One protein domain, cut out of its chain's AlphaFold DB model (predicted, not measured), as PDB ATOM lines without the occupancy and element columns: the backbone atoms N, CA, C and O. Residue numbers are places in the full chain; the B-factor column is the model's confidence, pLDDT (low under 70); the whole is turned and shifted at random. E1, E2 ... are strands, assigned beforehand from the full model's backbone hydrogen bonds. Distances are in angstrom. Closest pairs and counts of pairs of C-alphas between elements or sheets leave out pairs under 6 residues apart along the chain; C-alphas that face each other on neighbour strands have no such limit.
ATOM      1  N   GLY A 370      46.335   7.298 167.423       91.94
ATOM      2  CA  GLY A 370      45.530   6.869 166.283       91.94
ATOM      3  C   GLY A 370      46.242   7.059 164.942       91.94
ATOM      4  O   GLY A 370      47.169   7.857 164.819       91.94
ATOM      5  N   CYS A 371      45.794   6.367 163.898       89.38
ATOM      6  CA  CYS A 371      46.181   6.617 162.511       89.38
ATOM      7  C   CYS A 371      45.043   6.289 161.532       89.38
ATOM      8  O   CYS A 371      44.162   5.479 161.809       89.38
ATOM      9  N   THR A 372      45.047   6.938 160.365       78.38
ATOM     10  CA  THR A 372      43.982   6.811 159.344       78.38
ATOM     11  C   THR A 372      44.467   6.171 158.045       78.38
ATOM     12  O   THR A 372      43.676   5.908 157.141       78.38
ATOM     13  N   SER A 373      45.773   5.922 157.923       70.00
ATOM     14  CA  SER A 373      46.390   5.380 156.715       70.00
ATOM     15  C   SER A 373      46.839   3.936 156.901       70.00
ATOM     16  O   SER A 373      47.430   3.589 157.921       70.00
ATOM     17  N   SER A 374      46.671   3.131 155.850       64.62
ATOM     18  CA  SER A 374      47.322   1.825 155.717       64.62
ATOM     19  C   SER A 374      48.838   1.935 155.925       64.62
ATOM     20  O   SER A 374      49.430   2.949 155.537       64.62
ATOM     21  N   LEU A 375      49.482   0.860 156.392       78.31
ATOM     22  CA  LEU A 375      50.944   0.707 156.528       78.31
ATOM     23  C   LEU A 375      51.712   0.702 155.179       78.31
ATOM     24  O   LEU A 375      52.742   0.054 155.028       78.31
ATOM     25  N   SER A 376      51.228   1.441 154.180       79.50
ATOM     26  CA  SER A 376      51.780   1.569 152.824       79.50
ATOM     27  C   SER A 376      53.205   2.124 152.771       79.50
ATOM     28  O   SER A 376      53.891   1.979 151.763       79.50
ATOM     29  N   GLY A 377      53.649   2.770 153.848       86.31
ATOM     30  CA  GLY A 377      55.005   3.273 153.997       86.31
ATOM     31  C   GLY A 377      56.029   2.224 154.439       86.31
ATOM     32  O   GLY A 377      57.214   2.554 154.502       86.31
ATOM     33  N   LEU A 378      55.578   0.993 154.730       91.38
ATOM     34  CA  LEU A 378      56.409  -0.158 155.079       91.38
ATOM     35  C   LEU A 378      56.703  -1.019 153.844       91.38
ATOM     36  O   LEU A 378      55.781  -1.444 153.138       91.38
ATOM     37  N   LEU A 379      57.981  -1.310 153.606       93.31
ATOM     38  CA  LEU A 379      58.449  -2.149 152.497       93.31
ATOM     39  C   LEU A 379      59.762  -2.861 152.841       93.31
ATOM     40  O   LEU A 379      60.506  -2.391 153.697       93.31
ATOM     41  N   ILE A 380      60.059  -3.962 152.147       95.62
ATOM     42  CA  ILE A 380      61.375  -4.613 152.202       95.62
ATOM     43  C   ILE A 380      62.236  -4.084 151.059       95.62
ATOM     44  O   ILE A 380      61.785  -4.033 149.914       95.62
ATOM     45  N   THR A 381      63.445  -3.619 151.378       95.06
ATOM     46  CA  THR A 381      64.397  -3.130 150.375       95.06
ATOM     47  C   THR A 381      65.025  -4.299 149.607       95.06
ATOM     48  O   THR A 381      64.982  -5.435 150.086       95.06
ATOM     49  N   PRO A 382      65.644  -4.062 148.435       91.75
ATOM     50  CA  PRO A 382      66.382  -5.105 147.715       91.75
ATOM     51  C   PRO A 382      67.481  -5.779 148.552       91.75
ATOM     52  O   PRO A 382      67.817  -6.934 148.313       91.75
ATOM     53  N   GLU A 383      68.015  -5.074 149.549       91.69
ATOM     54  CA  GLU A 383      69.025  -5.558 150.495       91.69
ATOM     55  C   GLU A 383      68.423  -6.357 151.669       91.69
ATOM     56  O   GLU A 383      69.151  -6.759 152.572       91.69
ATOM     57  N   GLY A 384      67.104  -6.580 151.687       92.19
ATOM     58  CA  GLY A 384      66.413  -7.342 152.731       92.19
ATOM     59  C   GLY A 384      66.146  -6.561 154.024       92.19
ATOM     60  O   GLY A 384      65.830  -7.170 155.043       92.19
ATOM     61  N   GLN A 385      66.260  -5.229 154.008       95.88
ATOM     62  CA  GLN A 385      66.003  -4.373 155.172       95.88
ATOM     63  C   GLN A 385      64.542  -3.924 155.237       95.88
ATOM     64  O   GLN A 385      63.886  -3.763 154.207       95.88
ATOM     65  N   LEU A 386      64.034  -3.635 156.437       96.62
ATOM     66  CA  LEU A 386      62.734  -2.981 156.598       96.62
ATOM     67  C   LEU A 386      62.884  -1.477 156.372       96.62
ATOM     68  O   LEU A 386      63.518  -0.792 157.164       96.62
ATOM     69  N   SER A 387      62.257  -0.949 155.328       95.62
ATOM     70  CA  SER A 387      62.135   0.488 155.092       95.62
ATOM     71  C   SER A 387      60.817   1.008 155.654       95.62
ATOM     72  O   SER A 387      59.745   0.512 155.302       95.62
ATOM     73  N   VAL A 388      60.897   2.072 156.447       93.69
ATOM     74  CA  VAL A 388      59.763   2.753 157.076       93.69
ATOM     75  C   VAL A 388      59.732   4.210 156.633       93.69
ATOM     76  O   VAL A 388      60.745   4.908 156.655       93.69
ATOM     77  N   SER A 389      58.565   4.673 156.193       90.69
ATOM     78  CA  SER A 389      58.320   6.056 155.772       90.69
ATOM     79  C   SER A 389      56.830   6.391 155.880       90.69
ATOM     80  O   SER A 389      56.026   5.491 156.091       90.69
ATOM     81  N   ARG A 390      56.446   7.661 155.688       86.00
ATOM     82  CA  ARG A 390      55.035   8.099 155.591       86.00
ATOM     83  C   ARG A 390      54.177   7.667 156.790       86.00
ATOM     84  O   ARG A 390      53.073   7.153 156.612       86.00
ATOM     85  N   ILE A 391      54.700   7.863 157.997       87.06
ATOM     86  CA  ILE A 391      53.962   7.610 159.236       87.06
ATOM     87  C   ILE A 391      53.067   8.819 159.514       87.06
ATOM     88  O   ILE A 391      53.576   9.916 159.727       87.06
ATOM     89  N   ASN A 392      51.750   8.614 159.528       89.00
ATOM     90  CA  ASN A 392      50.783   9.634 159.933       89.00
ATOM     91  C   ASN A 392      50.103   9.181 161.220       89.00
ATOM     92  O   ASN A 392      49.478   8.119 161.235       89.00
ATOM     93  N   LEU A 393      50.242   9.971 162.278       91.69
ATOM     94  CA  LEU A 393      49.707   9.668 163.603       91.69
ATOM     95  C   LEU A 393      48.892  10.844 164.123       91.69
ATOM     96  O   LEU A 393      49.148  11.992 163.763       91.69
ATOM     97  N   PHE A 394      47.958  10.538 165.009       91.62
ATOM     98  CA  PHE A 394      47.151  11.494 165.750       91.62
ATOM     99  C   PHE A 394      47.309  11.200 167.233       91.62
ATOM    100  O   PHE A 394      47.198  10.036 167.632       91.62
ATOM    101  N   ASN A 395      47.536  12.236 168.034       92.94
ATOM    102  CA  ASN A 395      47.310  12.117 169.464       92.94
ATOM    103  C   ASN A 395      45.798  12.160 169.697       92.94
ATOM    104  O   ASN A 395      45.142  13.151 169.397       92.94
ATOM    105  N   THR A 396      45.233  11.048 170.152       90.31
ATOM    106  CA  THR A 396      43.784  10.893 170.363       90.31
ATOM    107  C   THR A 396      43.393  10.967 171.837       90.31
ATOM    108  O   THR A 396      42.214  10.833 172.156       90.31
ATOM    109  N   GLY A 397      44.377  11.138 172.726       90.38
ATOM    110  CA  GLY A 397      44.168  11.353 174.152       90.38
ATOM    111  C   GLY A 397      44.000  12.832 174.497       90.38
ATOM    112  O   GLY A 397      44.150  13.709 173.651       90.38
ATOM    113  N   HIS A 398      43.705  13.091 175.772       88.62
ATOM    114  CA  HIS A 398      43.526  14.444 176.305       88.62
ATOM    115  C   HIS A 398      44.832  15.103 176.781       88.62
ATOM    116  O   HIS A 398      44.836  16.296 177.061       88.62
ATOM    117  N   LEU A 399      45.922  14.335 176.886       92.19
ATOM    118  CA  LEU A 399      47.238  14.830 177.285       92.19
ATOM    119  C   LEU A 399      48.170  14.902 176.088       92.19
ATOM    120  O   LEU A 399      48.055  14.111 175.150       92.19
ATOM    121  N   ASP A 400      49.124  15.820 176.164       94.06
ATOM    122  CA  ASP A 400      50.222  15.887 175.214       94.06
ATOM    123  C   ASP A 400      51.047  14.597 175.281       94.06
ATOM    124  O   ASP A 400      51.302  14.053 176.356       94.06
ATOM    125  N   PHE A 401      51.444  14.109 174.111       96.19
ATOM    126  CA  PHE A 401      52.308  12.951 173.961       96.19
ATOM    127  C   PHE A 401      53.756  13.425 173.907       96.19
ATOM    128  O   PHE A 401      54.106  14.268 173.075       96.19
ATOM    129  N   ASP A 402      54.609  12.853 174.743       97.06
ATOM    130  CA  ASP A 402      56.054  13.033 174.682       97.06
ATOM    131  C   ASP A 402      56.712  11.659 174.716       97.06
ATOM    132  O   ASP A 402      56.678  10.956 175.726       97.06
ATOM    133  N   GLY A 403      57.277  11.233 173.589       96.75
ATOM    134  CA  GLY A 403      57.876   9.912 173.533       96.75
ATOM    135  C   GLY A 403      58.222   9.414 172.146       96.75
ATOM    136  O   GLY A 403      58.394  10.169 171.186       96.75
ATOM    137  N   THR A 404      58.349   8.097 172.050       96.38
ATOM    138  CA  THR A 404      58.916   7.422 170.889       96.38
ATOM    139  C   THR A 404      57.825   6.768 170.056       96.38
ATOM    140  O   THR A 404      56.986   6.028 170.570       96.38
ATOM    141  N   VAL A 405      57.874   6.966 168.741       95.38
ATOM    142  CA  VAL A 405      57.048   6.250 167.764       95.38
ATOM    143  C   VAL A 405      57.918   5.359 166.891       95.38
ATOM    144  O   VAL A 405      59.068   5.686 166.587       95.38
ATOM    145  N   GLY A 406      57.383   4.217 166.476       94.12
ATOM    146  CA  GLY A 406      58.163   3.223 165.752       94.12
ATOM    147  C   GLY A 406      57.341   2.069 165.208       94.12
ATOM    148  O   GLY A 406      56.118   2.146 165.065       94.12
ATOM    149  N   VAL A 407      58.044   0.988 164.890       94.56
ATOM    150  CA  VAL A 407      57.469  -0.252 164.375       94.56
ATOM    151  C   VAL A 407      57.848  -1.408 165.294       94.56
ATOM    152  O   VAL A 407      59.006  -1.550 165.681       94.56
ATOM    153  N   LEU A 408      56.865  -2.244 165.619       95.25
ATOM    154  CA  LEU A 408      57.027  -3.479 166.376       95.25
ATOM    155  C   LEU A 408      56.807  -4.679 165.458       95.25
ATOM    156  O   LEU A 408      55.809  -4.740 164.738       95.25
ATOM    157  N   LEU A 409      57.744  -5.623 165.505       96.38
ATOM    158  CA  LEU A 409      57.659  -6.934 164.878       96.38
ATOM    159  C   LEU A 409      57.492  -7.983 165.976       96.38
ATOM    160  O   LEU A 409      58.365  -8.118 166.828       96.38
ATOM    161  N   GLU A 410      56.404  -8.743 165.940       95.38
ATOM    162  CA  GLU A 410      56.131  -9.821 166.898       95.38
ATOM    163  C   GLU A 410      55.967 -11.148 166.176       95.38
ATOM    164  O   GLU A 410      55.129 -11.262 165.280       95.38
ATOM    165  N   ASN A 411      56.754 -12.148 166.565       95.44
ATOM    166  CA  ASN A 411      56.684 -13.476 165.971       95.44
ATOM    167  C   ASN A 411      55.298 -14.099 166.223       95.44
ATOM    168  O   ASN A 411      54.788 -14.082 167.342       95.44
ATOM    169  N   THR A 412      54.665 -14.620 165.172       95.00
ATOM    170  CA  THR A 412      53.298 -15.156 165.224       95.00
ATOM    171  C   THR A 412      53.237 -16.635 165.601       95.00
ATOM    172  O   THR A 412      52.138 -17.177 165.729       95.00
ATOM    173  N   ALA A 413      54.384 -17.301 165.769       92.50
ATOM    174  CA  ALA A 413      54.437 -18.689 166.204       92.50
ATOM    175  C   ALA A 413      53.877 -18.846 167.626       92.50
ATOM    176  O   ALA A 413      54.175 -18.059 168.527       92.50
ATOM    177  N   GLU A 414      53.076 -19.892 167.831       90.88
ATOM    178  CA  GLU A 414      52.460 -20.192 169.123       90.88
ATOM    179  C   GLU A 414      53.526 -20.347 170.221       90.88
ATOM    180  O   GLU A 414      54.493 -21.094 170.069       90.88
ATOM    181  N   GLY A 415      53.364 -19.607 171.322       89.31
ATOM    182  CA  GLY A 415      54.302 -19.604 172.449       89.31
ATOM    183  C   GLY A 415      55.590 -18.799 172.235       89.31
ATOM    184  O   GLY A 415      56.408 -18.741 173.152       89.31
ATOM    185  N   SER A 416      55.787 -18.164 171.072       91.44
ATOM    186  CA  SER A 416      56.947 -17.298 170.850       91.44
ATOM    187  C   SER A 416      56.830 -15.987 171.629       91.44
ATOM    188  O   SER A 416      55.775 -15.357 171.677       91.44
ATOM    189  N   THR A 417      57.945 -15.555 172.217       92.88
ATOM    190  CA  THR A 417      58.095 -14.247 172.876       92.88
ATOM    191  C   THR A 417      59.030 -13.320 172.100       92.88
ATOM    192  O   THR A 417      59.433 -12.282 172.620       92.88
ATOM    193  N   GLU A 418      59.441 -13.709 170.892       95.69
ATOM    194  CA  GLU A 418      60.374 -12.934 170.078       95.69
ATOM    195  C   GLU A 418      59.704 -11.657 169.563       95.69
ATOM    196  O   GLU A 418      58.709 -11.698 168.830       95.69
ATOM    197  N   LYS A 419      60.281 -10.515 169.951       94.62
ATOM    198  CA  LYS A 419      59.861  -9.181 169.531       94.62
ATOM    199  C   LYS A 419      61.071  -8.364 169.106       94.62
ATOM    200  O   LYS A 419      62.112  -8.430 169.757       94.62
ATOM    201  N   GLN A 420      60.908  -7.550 168.072       95.50
ATOM    202  CA  GLN A 420      61.902  -6.566 167.661       95.50
ATOM    203  C   GLN A 420      61.243  -5.201 167.501       95.50
ATOM    204  O   GLN A 420      60.246  -5.057 166.790       95.50
ATOM    205  N   TYR A 421      61.834  -4.201 168.146       94.88
ATOM    206  CA  TYR A 421      61.391  -2.814 168.087       94.88
ATOM    207  C   TYR A 421      62.349  -2.008 167.217       94.88
ATOM    208  O   TYR A 421      63.570  -2.147 167.326       94.88
ATOM    209  N   PHE A 422      61.780  -1.159 166.369       95.38
ATOM    210  CA  PHE A 422      62.506  -0.183 165.572       95.38
ATOM    211  C   PHE A 422      61.936   1.204 165.842       95.38
ATOM    212  O   PHE A 422      60.812   1.517 165.443       95.38
ATOM    213  N   GLU A 423      62.712   2.021 166.545       95.19
ATOM    214  CA  GLU A 423      62.405   3.429 166.770       95.19
ATOM    215  C   GLU A 423      62.489   4.198 165.454       95.19
ATOM    216  O   GLU A 423      63.490   4.103 164.755       95.19
ATOM    217  N   TYR A 424      61.448   4.977 165.156       94.31
ATOM    218  CA  TYR A 424      61.414   5.879 164.012       94.31
ATOM    219  C   TYR A 424      61.692   7.325 164.424       94.31
ATOM    220  O   TYR A 424      62.507   8.000 163.804       94.31
ATOM    221  N   ALA A 425      61.012   7.836 165.447       94.75
ATOM    222  CA  ALA A 425      61.215   9.210 165.892       94.75
ATOM    223  C   ALA A 425      60.831   9.386 167.357       94.75
ATOM    224  O   ALA A 425      59.889   8.751 167.830       94.75
ATOM    225  N   ASN A 426      61.498  10.326 168.024       96.06
ATOM    226  CA  ASN A 426      60.983  10.940 169.243       96.06
ATOM    227  C   ASN A 426      60.189  12.180 168.851       96.06
ATOM    228  O   ASN A 426      60.669  13.002 168.064       96.06
ATOM    229  N   ILE A 427      58.966  12.280 169.353       95.56
ATOM    230  CA  ILE A 427      58.041  13.354 169.020       95.56
ATOM    231  C   ILE A 427      57.438  13.917 170.302       95.56
ATOM    232  O   ILE A 427      57.110  13.173 171.221       95.56
ATOM    233  N   ASN A 428      57.261  15.233 170.310       96.19
ATOM    234  CA  ASN A 428      56.343  15.909 171.209       96.19
ATOM    235  C   ASN A 428      55.131  16.312 170.367       96.19
ATOM    236  O   ASN A 428      55.295  16.940 169.314       96.19
ATOM    237  N   LEU A 429      53.944  15.870 170.766       94.44
ATOM    238  CA  LEU A 429      52.722  16.043 170.000       94.44
ATOM    239  C   LEU A 429      51.581  16.438 170.931       94.44
ATOM    240  O   LEU A 429      51.124  15.629 171.741       94.44
ATOM    241  N   ALA A 430      51.101  17.669 170.777       92.75
ATOM    242  CA  ALA A 430      49.962  18.159 171.538       92.75
ATOM    243  C   ALA A 430      48.727  17.262 171.344       92.75
ATOM    244  O   ALA A 430      48.575  16.608 170.304       92.75
ATOM    245  N   HIS A 431      47.849  17.217 172.344       87.00
ATOM    246  CA  HIS A 431      46.544  16.556 172.229       87.00
ATOM    247  C   HIS A 431      45.786  17.016 170.963       87.00
ATOM    248  O   HIS A 431      45.816  18.187 170.588       87.00
ATOM    249  N   TYR A 432      45.167  16.066 170.254       81.38
ATOM    250  CA  TYR A 432      44.506  16.225 168.938       81.38
ATOM    251  C   TYR A 432      45.354  16.756 167.786       81.38
ATOM    252  O   TYR A 432      44.831  16.944 166.681       81.38
ATOM    253  N   ASP A 433      46.657  16.946 167.977       89.50
ATOM    254  CA  ASP A 433      47.536  17.287 166.875       89.50
ATOM    255  C   ASP A 433      47.937  16.034 166.078       89.50
ATOM    256  O   ASP A 433      47.737  14.875 166.472       89.50
ATOM    257  N   ARG A 434      48.490  16.276 164.894       90.81
ATOM    258  CA  ARG A 434      48.921  15.257 163.945       90.81
ATOM    259  C   ARG A 434      50.417  15.311 163.706       90.81
ATOM    260  O   ARG A 434      50.998  16.353 163.408       90.81
ATOM    261  N   TYR A 435      51.023  14.137 163.688       90.75
ATOM    262  CA  TYR A 435      52.394  13.959 163.248       90.75
ATOM    263  C   TYR A 435      52.424  13.412 161.818       90.75
ATOM    264  O   TYR A 435      51.782  12.404 161.524       90.75
ATOM    265  N   ASN A 436      53.193  14.060 160.936       89.94
ATOM    266  CA  ASN A 436      53.393  13.640 159.545       89.94
ATOM    267  C   ASN A 436      54.881  13.340 159.293       89.94
ATOM    268  O   ASN A 436      55.651  14.209 158.876       89.94
ATOM    269  N   GLY A 437      55.290  12.100 159.542       84.81
ATOM    270  CA  GLY A 437      56.651  11.614 159.333       84.81
ATOM    271  C   GLY A 437      56.908  11.230 157.877       84.81
ATOM    272  O   GLY A 437      56.401  10.220 157.388       84.81
ATOM    273  N   SER A 438      57.723  12.013 157.165       82.62
ATOM    274  CA  SER A 438      58.080  11.752 155.760       82.62
ATOM    275  C   SER A 438      59.468  11.130 155.572       82.62
ATOM    276  O   SER A 438      59.741  10.575 154.504       82.62
ATOM    277  N   ALA A 439      60.328  11.183 156.594       88.75
ATOM    278  CA  ALA A 439      61.679  10.638 156.538       88.75
ATOM    279  C   ALA A 439      61.648   9.129 156.255       88.75
ATOM    280  O   ALA A 439      60.832   8.396 156.819       88.75
ATOM    281  N   ARG A 440      62.533   8.660 155.374       93.12
ATOM    282  CA  ARG A 440      62.734   7.228 155.145       93.12
ATOM    283  C   ARG A 440      63.851   6.735 156.054       93.12
ATOM    284  O   ARG A 440      64.937   7.304 156.028       93.12
ATOM    285  N   GLN A 441      63.584   5.666 156.789       94.69
ATOM    286  CA  GLN A 441      64.569   4.956 157.602       94.69
ATOM    287  C   GLN A 441      64.601   3.487 157.196       94.69
ATOM    288  O   GLN A 441      63.576   2.953 156.769       94.69
ATOM    289  N   THR A 442      65.768   2.854 157.290       96.62
ATOM    290  CA  THR A 442      65.945   1.426 157.016       96.62
ATOM    291  C   THR A 442      66.499   0.721 158.244       96.62
ATOM    292  O   THR A 442      67.392   1.238 158.913       96.62
ATOM    293  N   TYR A 443      65.968  -0.463 158.533       96.75
ATOM    294  CA  TYR A 443      66.346  -1.261 159.692       96.75
ATOM    295  C   TYR A 443      66.803  -2.648 159.268       96.75
ATOM    296  O   TYR A 443      66.199  -3.284 158.399       96.75
ATOM    297  N   ASP A 444      67.874  -3.110 159.903       95.19
ATOM    298  CA  ASP A 444      68.403  -4.446 159.685       95.19
ATOM    299  C   ASP A 444      67.494  -5.507 160.323       95.19
ATOM    300  O   ASP A 444      67.111  -5.407 161.488       95.19
ATOM    301  N   LEU A 445      67.161  -6.535 159.542       95.88
ATOM    302  CA  LEU A 445      66.339  -7.671 159.956       95.88
ATOM    303  C   LEU A 445      67.179  -8.925 160.228       95.88
ATOM    304  O   LEU A 445      66.619  -9.978 160.546       95.88
ATOM    305  N   SER A 446      68.509  -8.855 160.100       90.81
ATOM    306  CA  SER A 446      69.415 -10.001 160.249       90.81
ATOM    307  C   SER A 446      69.265 -10.721 161.596       90.81
ATOM    308  O   SER A 446      69.310 -11.951 161.617       90.81
ATOM    309  N   GLY A 447      68.962  -9.985 162.673       90.31
ATOM    310  CA  GLY A 447      68.783 -10.509 164.031       90.31
ATOM    311  C   GLY A 447      67.521 -11.346 164.276       90.31
ATOM    312  O   GLY A 447      67.454 -12.032 165.289       90.31
ATOM    313  N   LEU A 448      66.543 -11.328 163.365       94.44
ATOM    314  CA  LEU A 448      65.306 -12.106 163.507       94.44
ATOM    315  C   LEU A 448      65.522 -13.597 163.221       94.44
ATOM    316  O   LEU A 448      66.257 -13.954 162.297       94.44
ATOM    317  N   THR A 449      64.822 -14.488 163.916       95.25
ATOM    318  CA  THR A 449      64.763 -15.897 163.503       95.25
ATOM    319  C   THR A 449      63.881 -16.090 162.260       95.25
ATOM    320  O   THR A 449      63.088 -15.217 161.892       95.25
ATOM    321  N   ALA A 450      64.028 -17.219 161.559       95.38
ATOM    322  CA  ALA A 450      63.135 -17.551 160.448       95.38
ATOM    323  C   ALA A 450      61.710 -17.804 160.972       95.38
ATOM    324  O   ALA A 450      61.519 -18.571 161.914       95.38
ATOM    325  N   GLY A 451      60.713 -17.175 160.355       95.00
ATOM    326  CA  GLY A 451      59.333 -17.211 160.830       95.00
ATOM    327  C   GLY A 451      58.468 -16.105 160.236       95.00
ATOM    328  O   GLY A 451      58.901 -15.357 159.357       95.00
ATOM    329  N   THR A 452      57.237 -16.002 160.728       96.19
ATOM    330  CA  THR A 452      56.300 -14.936 160.360       96.19
ATOM    331  C   THR A 452      56.136 -13.980 161.534       96.19
ATOM    332  O   THR A 452      56.000 -14.406 162.676       96.19
ATOM    333  N   TYR A 453      56.141 -12.683 161.247       96.12
ATOM    334  CA  TYR A 453      56.049 -11.607 162.221       96.12
ATOM    335  C   TYR A 453      54.890 -10.685 161.870       96.12
ATOM    336  O   TYR A 453      54.732 -10.270 160.720       96.12
ATOM    337  N   ARG A 454      54.103 -10.317 162.876       94.31
ATOM    338  CA  ARG A 454      53.127  -9.237 162.783       94.31
ATOM    339  C   ARG A 454      53.859  -7.909 162.932       94.31
ATOM    340  O   ARG A 454      54.516  -7.681 163.943       94.31
ATOM    341  N   VAL A 455      53.722  -7.042 161.936       94.12
ATOM    342  CA  VAL A 455      54.348  -5.719 161.880       94.12
ATOM    343  C   VAL A 455      53.295  -4.648 162.139       94.12
ATOM    344  O   VAL A 455      52.310  -4.576 161.400       94.12
ATOM    345  N   ARG A 456      53.491  -3.818 163.170       92.56
ATOM    346  CA  ARG A 456      52.543  -2.769 163.591       92.56
ATOM    347  C   ARG A 456      53.248  -1.468 163.939       92.56
ATOM    348  O   ARG A 456      54.392  -1.483 164.383       92.56
ATOM    349  N   LEU A 457      52.538  -0.352 163.785       93.56
ATOM    350  CA  LEU A 457      52.959   0.913 164.385       93.56
ATOM    351  C   LEU A 457      52.731   0.864 165.892       93.56
ATOM    352  O   LEU A 457      51.687   0.400 166.356       93.56
ATOM    353  N   VAL A 458      53.705   1.374 166.633       94.94
ATOM    354  CA  VAL A 458      53.648   1.500 168.088       94.94
ATOM    355  C   VAL A 458      54.093   2.888 168.523       94.94
ATOM    356  O   VAL A 458      54.887   3.541 167.842       94.94
ATOM    357  N   ALA A 459      53.587   3.313 169.670       95.75
ATOM    358  CA  ALA A 459      53.997   4.519 170.364       95.75
ATOM    359  C   ALA A 459      54.277   4.186 171.831       95.75
ATOM    360  O   ALA A 459      53.669   3.270 172.380       95.75
ATOM    361  N   LYS A 460      55.212   4.898 172.447       96.75
ATOM    362  CA  LYS A 460      55.495   4.807 173.875       96.75
ATOM    363  C   LYS A 460      55.768   6.203 174.399       96.75
ATOM    364  O   LYS A 460      56.821   6.770 174.108       96.75
ATOM    365  N   ASP A 461      54.814   6.733 175.141       97.19
ATOM    366  CA  ASP A 461      55.000   7.950 175.916       97.19
ATOM    367  C   ASP A 461      55.989   7.699 177.064       97.19
ATOM    368  O   ASP A 461      56.140   6.568 177.537       97.19
ATOM    369  N   VAL A 462      56.660   8.743 177.547       96.06
ATOM    370  CA  VAL A 462      57.547   8.661 178.717       96.06
ATOM    371  C   VAL A 462      56.849   8.113 179.968       96.06
ATOM    372  O   VAL A 462      57.517   7.524 180.820       96.06
ATOM    373  N   LYS A 463      55.523   8.272 180.074       93.81
ATOM    374  CA  LYS A 463      54.692   7.739 181.163       93.81
ATOM    375  C   LYS A 463      54.166   6.324 180.900       93.81
ATOM    376  O   LYS A 463      53.704   5.673 181.837       93.81
ATOM    377  N   ASP A 464      54.228   5.824 179.665       94.62
ATOM    378  CA  ASP A 464      53.786   4.464 179.354       94.62
ATOM    379  C   ASP A 464      54.750   3.418 179.932       94.62
ATOM    380  O   ASP A 464      55.976   3.492 179.781       94.62
ATOM    381  N   ALA A 465      54.185   2.354 180.509       92.44
ATOM    382  CA  ALA A 465      54.970   1.217 180.989       92.44
ATOM    383  C   ALA A 465      55.674   0.457 179.844       92.44
ATOM    384  O   ALA A 465      56.804  -0.008 180.009       92.44
ATOM    385  N   ASP A 466      55.029   0.345 178.678       93.06
ATOM    386  CA  ASP A 466      55.547  -0.335 177.485       93.06
ATOM    387  C   ASP A 466      54.946   0.271 176.202       93.06
ATOM    388  O   ASP A 466      53.993   1.045 176.256       93.06
ATOM    389  N   TYR A 467      55.498  -0.088 175.044       93.38
ATOM    390  CA  TYR A 467      54.976   0.290 173.734       93.38
ATOM    391  C   TYR A 467      53.529  -0.162 173.536       93.38
ATOM    392  O   TYR A 467      53.175  -1.332 173.707       93.38
ATOM    393  N   ARG A 468      52.709   0.769 173.058       93.25
ATOM    394  CA  ARG A 468      51.291   0.585 172.777       93.25
ATOM    395  C   ARG A 468      51.046   0.569 171.268       93.25
ATOM    396  O   ARG A 468      51.575   1.425 170.553       93.25
ATOM    397  N   PRO A 469      50.260  -0.387 170.743       93.00
ATOM    398  CA  PRO A 469      49.868  -0.380 169.339       93.00
ATOM    399  C   PRO A 469      49.047   0.862 168.984       93.00
ATOM    400  O   PRO A 469      48.109   1.223 169.694       93.00
ATOM    401  N   VAL A 470      49.368   1.482 167.851       93.69
ATOM    402  CA  VAL A 470      48.599   2.614 167.316       93.69
ATOM    403  C   VAL A 470      47.271   2.106 166.753       93.69
ATOM    404  O   VAL A 470      47.251   1.187 165.929       93.69
ATOM    405  N   ARG A 471      46.161   2.720 167.174       91.94
ATOM    406  CA  ARG A 471      44.809   2.352 166.737       91.94
ATOM    407  C   ARG A 471      44.498   2.891 165.342       91.94
ATOM    408  O   ARG A 471      44.813   4.024 165.004       91.94
ATOM    409  N   GLY A 472      43.841   2.076 164.535       88.81
ATOM    410  CA  GLY A 472      43.249   2.435 163.253       88.81
ATOM    411  C   GLY A 472      41.733   2.602 163.352       88.81
ATOM    412  O   GLY A 472      41.114   2.296 164.372       88.81
ATOM    413  N   LEU A 473      41.118   3.062 162.263       85.75
ATOM    414  CA  LEU A 473      39.674   3.305 162.220       85.75
ATOM    415  C   LEU A 473      38.845   2.018 162.374       85.75
ATOM    416  O   LEU A 473      39.180   0.975 161.801       85.75
ATOM    417  N   GLY A 474      37.739   2.117 163.114       80.00
ATOM    418  CA  GLY A 474      36.799   1.033 163.402       80.00
ATOM    419  C   GLY A 474      37.351  -0.042 164.343       80.00
ATOM    420  O   GLY A 474      36.989  -1.206 164.198       80.00
ATOM    421  N   GLY A 475      38.279   0.311 165.243       81.62
ATOM    422  CA  GLY A 475      38.892  -0.634 166.194       81.62
ATOM    423  C   GLY A 475      39.991  -1.509 165.605       81.62
ATOM    424  O   GLY A 475      40.420  -2.487 166.212       81.62
ATOM    425  N   LYS A 476      40.448  -1.199 164.390       84.88
ATOM    426  CA  LYS A 476      41.504  -1.971 163.734       84.88
ATOM    427  C   LYS A 476      42.852  -1.635 164.349       84.88
ATOM    428  O   LYS A 476      43.101  -0.505 164.738       84.88
ATOM    429  N   PHE A 477      43.776  -2.580 164.293       88.00
ATOM    430  CA  PHE A 477      45.200  -2.271 164.308       88.00
ATOM    431  C   PHE A 477      45.702  -2.539 162.899       88.00
ATOM    432  O   PHE A 477      45.596  -3.668 162.421       88.00
ATOM    433  N   TYR A 478      46.174  -1.512 162.188       87.19
ATOM    434  CA  TYR A 478      46.753  -1.770 160.872       87.19
ATOM    435  C   TYR A 478      48.004  -2.625 161.062       87.19
ATOM    436  O   TYR A 478      48.915  -2.247 161.801       87.19
ATOM    437  N   GLU A 479      48.030  -3.778 160.400       89.69
ATOM    438  CA  GLU A 479      49.111  -4.748 160.510       89.69
ATOM    439  C   GLU A 479      49.504  -5.324 159.149       89.69
ATOM    440  O   GLU A 479      48.705  -5.393 158.214       89.69
ATOM    441  N   ARG A 480      50.775  -5.710 159.038       90.94
ATOM    442  CA  ARG A 480      51.356  -6.416 157.888       90.94
ATOM    443  C   ARG A 480      52.018  -7.691 158.387       90.94
ATOM    444  O   ARG A 480      52.439  -7.752 159.541       90.94
ATOM    445  N   LEU A 481      52.140  -8.692 157.525       93.31
ATOM    446  CA  LEU A 481      52.871  -9.916 157.837       93.31
ATOM    447  C   LEU A 481      54.231  -9.879 157.152       93.31
ATOM    448  O   LEU A 481      54.306  -9.787 155.929       93.31
ATOM    449  N   LEU A 482      55.293  -9.937 157.949       95.62
ATOM    450  CA  LEU A 482      56.658 -10.127 157.482       95.62
ATOM    451  C   LEU A 482      57.012 -11.607 157.591       95.62
ATOM    452  O   LEU A 482      56.980 -12.155 158.686       95.62
ATOM    453  N   THR A 483      57.403 -12.242 156.494       95.94
ATOM    454  CA  THR A 483      57.951 -13.602 156.510       95.94
ATOM    455  C   THR A 483      59.451 -13.537 156.280       95.94
ATOM    456  O   THR A 483      59.890 -13.000 155.265       95.94
ATOM    457  N   LYS A 484      60.228 -14.096 157.212       95.38
ATOM    458  CA  LYS A 484      61.668 -14.312 157.075       95.38
ATOM    459  C   LYS A 484      61.945 -15.790 156.815       95.38
ATOM    460  O   LYS A 484      61.691 -16.638 157.671       95.38
ATOM    461  N   SER A 485      62.474 -16.089 155.638       93.94
ATOM    462  CA  SER A 485      62.877 -17.431 155.219       93.94
ATOM    463  C   SER A 485      64.197 -17.857 155.868       93.94
ATOM    464  O   SER A 485      64.991 -17.034 156.323       93.94
ATOM    465  N   ALA A 486      64.458 -19.169 155.892       92.00
ATOM    466  CA  ALA A 486      65.684 -19.737 156.467       92.00
ATOM    467  C   ALA A 486      66.971 -19.291 155.747       92.00
ATOM    468  O   ALA A 486      68.043 -19.302 156.345       92.00
ATOM    469  N   ASP A 487      66.867 -18.888 154.479       91.19
ATOM    470  CA  ASP A 487      67.961 -18.321 153.685       91.19
ATOM    471  C   ASP A 487      68.171 -16.812 153.925       91.19
ATOM    472  O   ASP A 487      69.052 -16.209 153.317       91.19
ATOM    473  N   GLY A 488      67.385 -16.205 154.822       88.56
ATOM    474  CA  GLY A 488      67.443 -14.786 155.169       88.56
ATOM    475  C   GLY A 488      66.516 -13.888 154.346       88.56
ATOM    476  O   GLY A 488      66.377 -12.713 154.686       88.56
ATOM    477  N   THR A 489      65.851 -14.413 153.312       92.50
ATOM    478  CA  THR A 489      64.949 -13.628 152.454       92.50
ATOM    479  C   THR A 489      63.746 -13.122 153.251       92.50
ATOM    480  O   THR A 489      63.140 -13.882 154.004       92.50
ATOM    481  N   CYS A 490      63.389 -11.845 153.081       94.12
ATOM    482  CA  CYS A 490      62.277 -11.202 153.782       94.12
ATOM    483  C   CYS A 490      61.196 -10.738 152.798       94.12
ATOM    484  O   CYS A 490      61.496 -10.082 151.805       94.12
ATOM    485  N   GLU A 491      59.931 -11.019 153.105       93.50
ATOM    486  CA  GLU A 491      58.776 -10.587 152.311       93.50
ATOM    487  C   GLU A 491      57.712  -9.959 153.208       93.50
ATOM    488  O   GLU A 491      57.421 -10.478 154.282       93.50
ATOM    489  N   LEU A 492      57.107  -8.853 152.764       92.19
ATOM    490  CA  LEU A 492      56.043  -8.163 153.494       92.19
ATOM    491  C   LEU A 492      54.729  -8.245 152.715       92.19
ATOM    492  O   LEU A 492      54.647  -7.768 151.583       92.19
ATOM    493  N   ALA A 493      53.692  -8.791 153.341       87.75
ATOM    494  CA  ALA A 493      52.366  -8.955 152.762       87.75
ATOM    495  C   ALA A 493      51.290  -8.242 153.591       87.75
ATOM    496  O   ALA A 493      51.428  -8.045 154.802       87.75
ATOM    497  N   GLU A 494      50.192  -7.863 152.933       79.06
ATOM    498  CA  GLU A 494      48.957  -7.489 153.628       79.06
ATOM    499  C   GLU A 494      48.385  -8.708 154.355       79.06
ATOM    500  O   GLU A 494      48.481  -9.838 153.868       79.06
ATOM    501  N   GLN A 495      47.729  -8.479 155.490       66.00
ATOM    502  CA  GLN A 495      46.906  -9.511 156.102       66.00
ATOM    503  C   GLN A 495      45.682  -9.749 155.206       66.00
ATOM    504  O   GLN A 495      44.745  -8.954 155.176       66.00
TER     505      GLN A 495
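This is residues 370 to 495 of the 541 residues of the protein "Inhibitor_I69 domain-containing protein" of Prevotella sp (UniProt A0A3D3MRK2). A curled sheet of five antiparallel strands, E5 E4 E8 E9 E10, makes one wall of a loosely formed sandwich, and two small sheets, E1 E2 E7 and E3 E6, cover it as a second layer set nearly end to end. The long strands E4, E5 and E8 bend along their length, and residues 462 to 478 form a long loop between E8 and E9. The printed part has 126 residues with ten named strands, E1 to E10 along the chain, and no named helix; the class is all strand, with 62 residues, under half, in named elements. It is compact, with a radius of gyration of the C-alphas of 14.5 A and spans of 46 by 31 by 27 A.

The largest sheet runs E5 (residues 419 to 429), E4 (401 to 411), E8 (451 to 461), E9 (479 to 484), E10 (490 to 494); it is twisted, and the way across it turns by 123 degrees. E4 and E5 form a hairpin, with N 405 and O 425 2.8 A apart. E4 and E8 are antiparallel at 169 degrees, with N 406 and O 458 2.9 A apart. E8, E9 and E10 form a meander, each strand the antiparallel neighbour of the one before; N 453 and O 482 are 2.7 A apart, N 483 and O 491 2.8 A. E4 bends by 51 degrees at residue 406, E5 by 61 degrees at 424 and E8 by 55 degrees at 457. The sheet E1 (378 to 380), E2 (386 to 388), E7 (441 to 443) is face to face with the large sheet, the parts that face each other 8.3 A centre to centre and the strands of the one at 19 degrees to those of the other; N 387 and O 379 are 2.8 A apart, N 388 and O 441 2.8 A. The closest C-alphas of E1 and E10 are those of Ile 380 and Glu 491, 6.5 A; those of E5 and E7 are Phe 422 and Tyr 443, 7.1 A. The sheet E3 (391 to 395), E6 (434 to 437) is face to face with the large sheet too, the parts that face each other 9.5 A centre to centre and the strands of the one at 46 degrees to those of the other, with N 435 and O 393 2.8 A apart. The three form a stack of sheets, sheets face to face in turn. E2 runs on into E3 at 54 degrees.

E8 is 29.7 A long, E4 28.0 A and E5 26.2 A; E9 is 16.2 A. E1 begins at C-alpha 378, (56.409, -0.158, 155.079), and E10 ends at C-alpha 494, (48.957, -7.489, 153.628).

The two C-alphas farthest apart, those of His 398 and Asp 487, are 46.7 A apart. The printed part has no cut; the link E8 to E9, 17 residues, is long. Mean pLDDT of the printed part is 91.5; residues 374 and 495 are under 70.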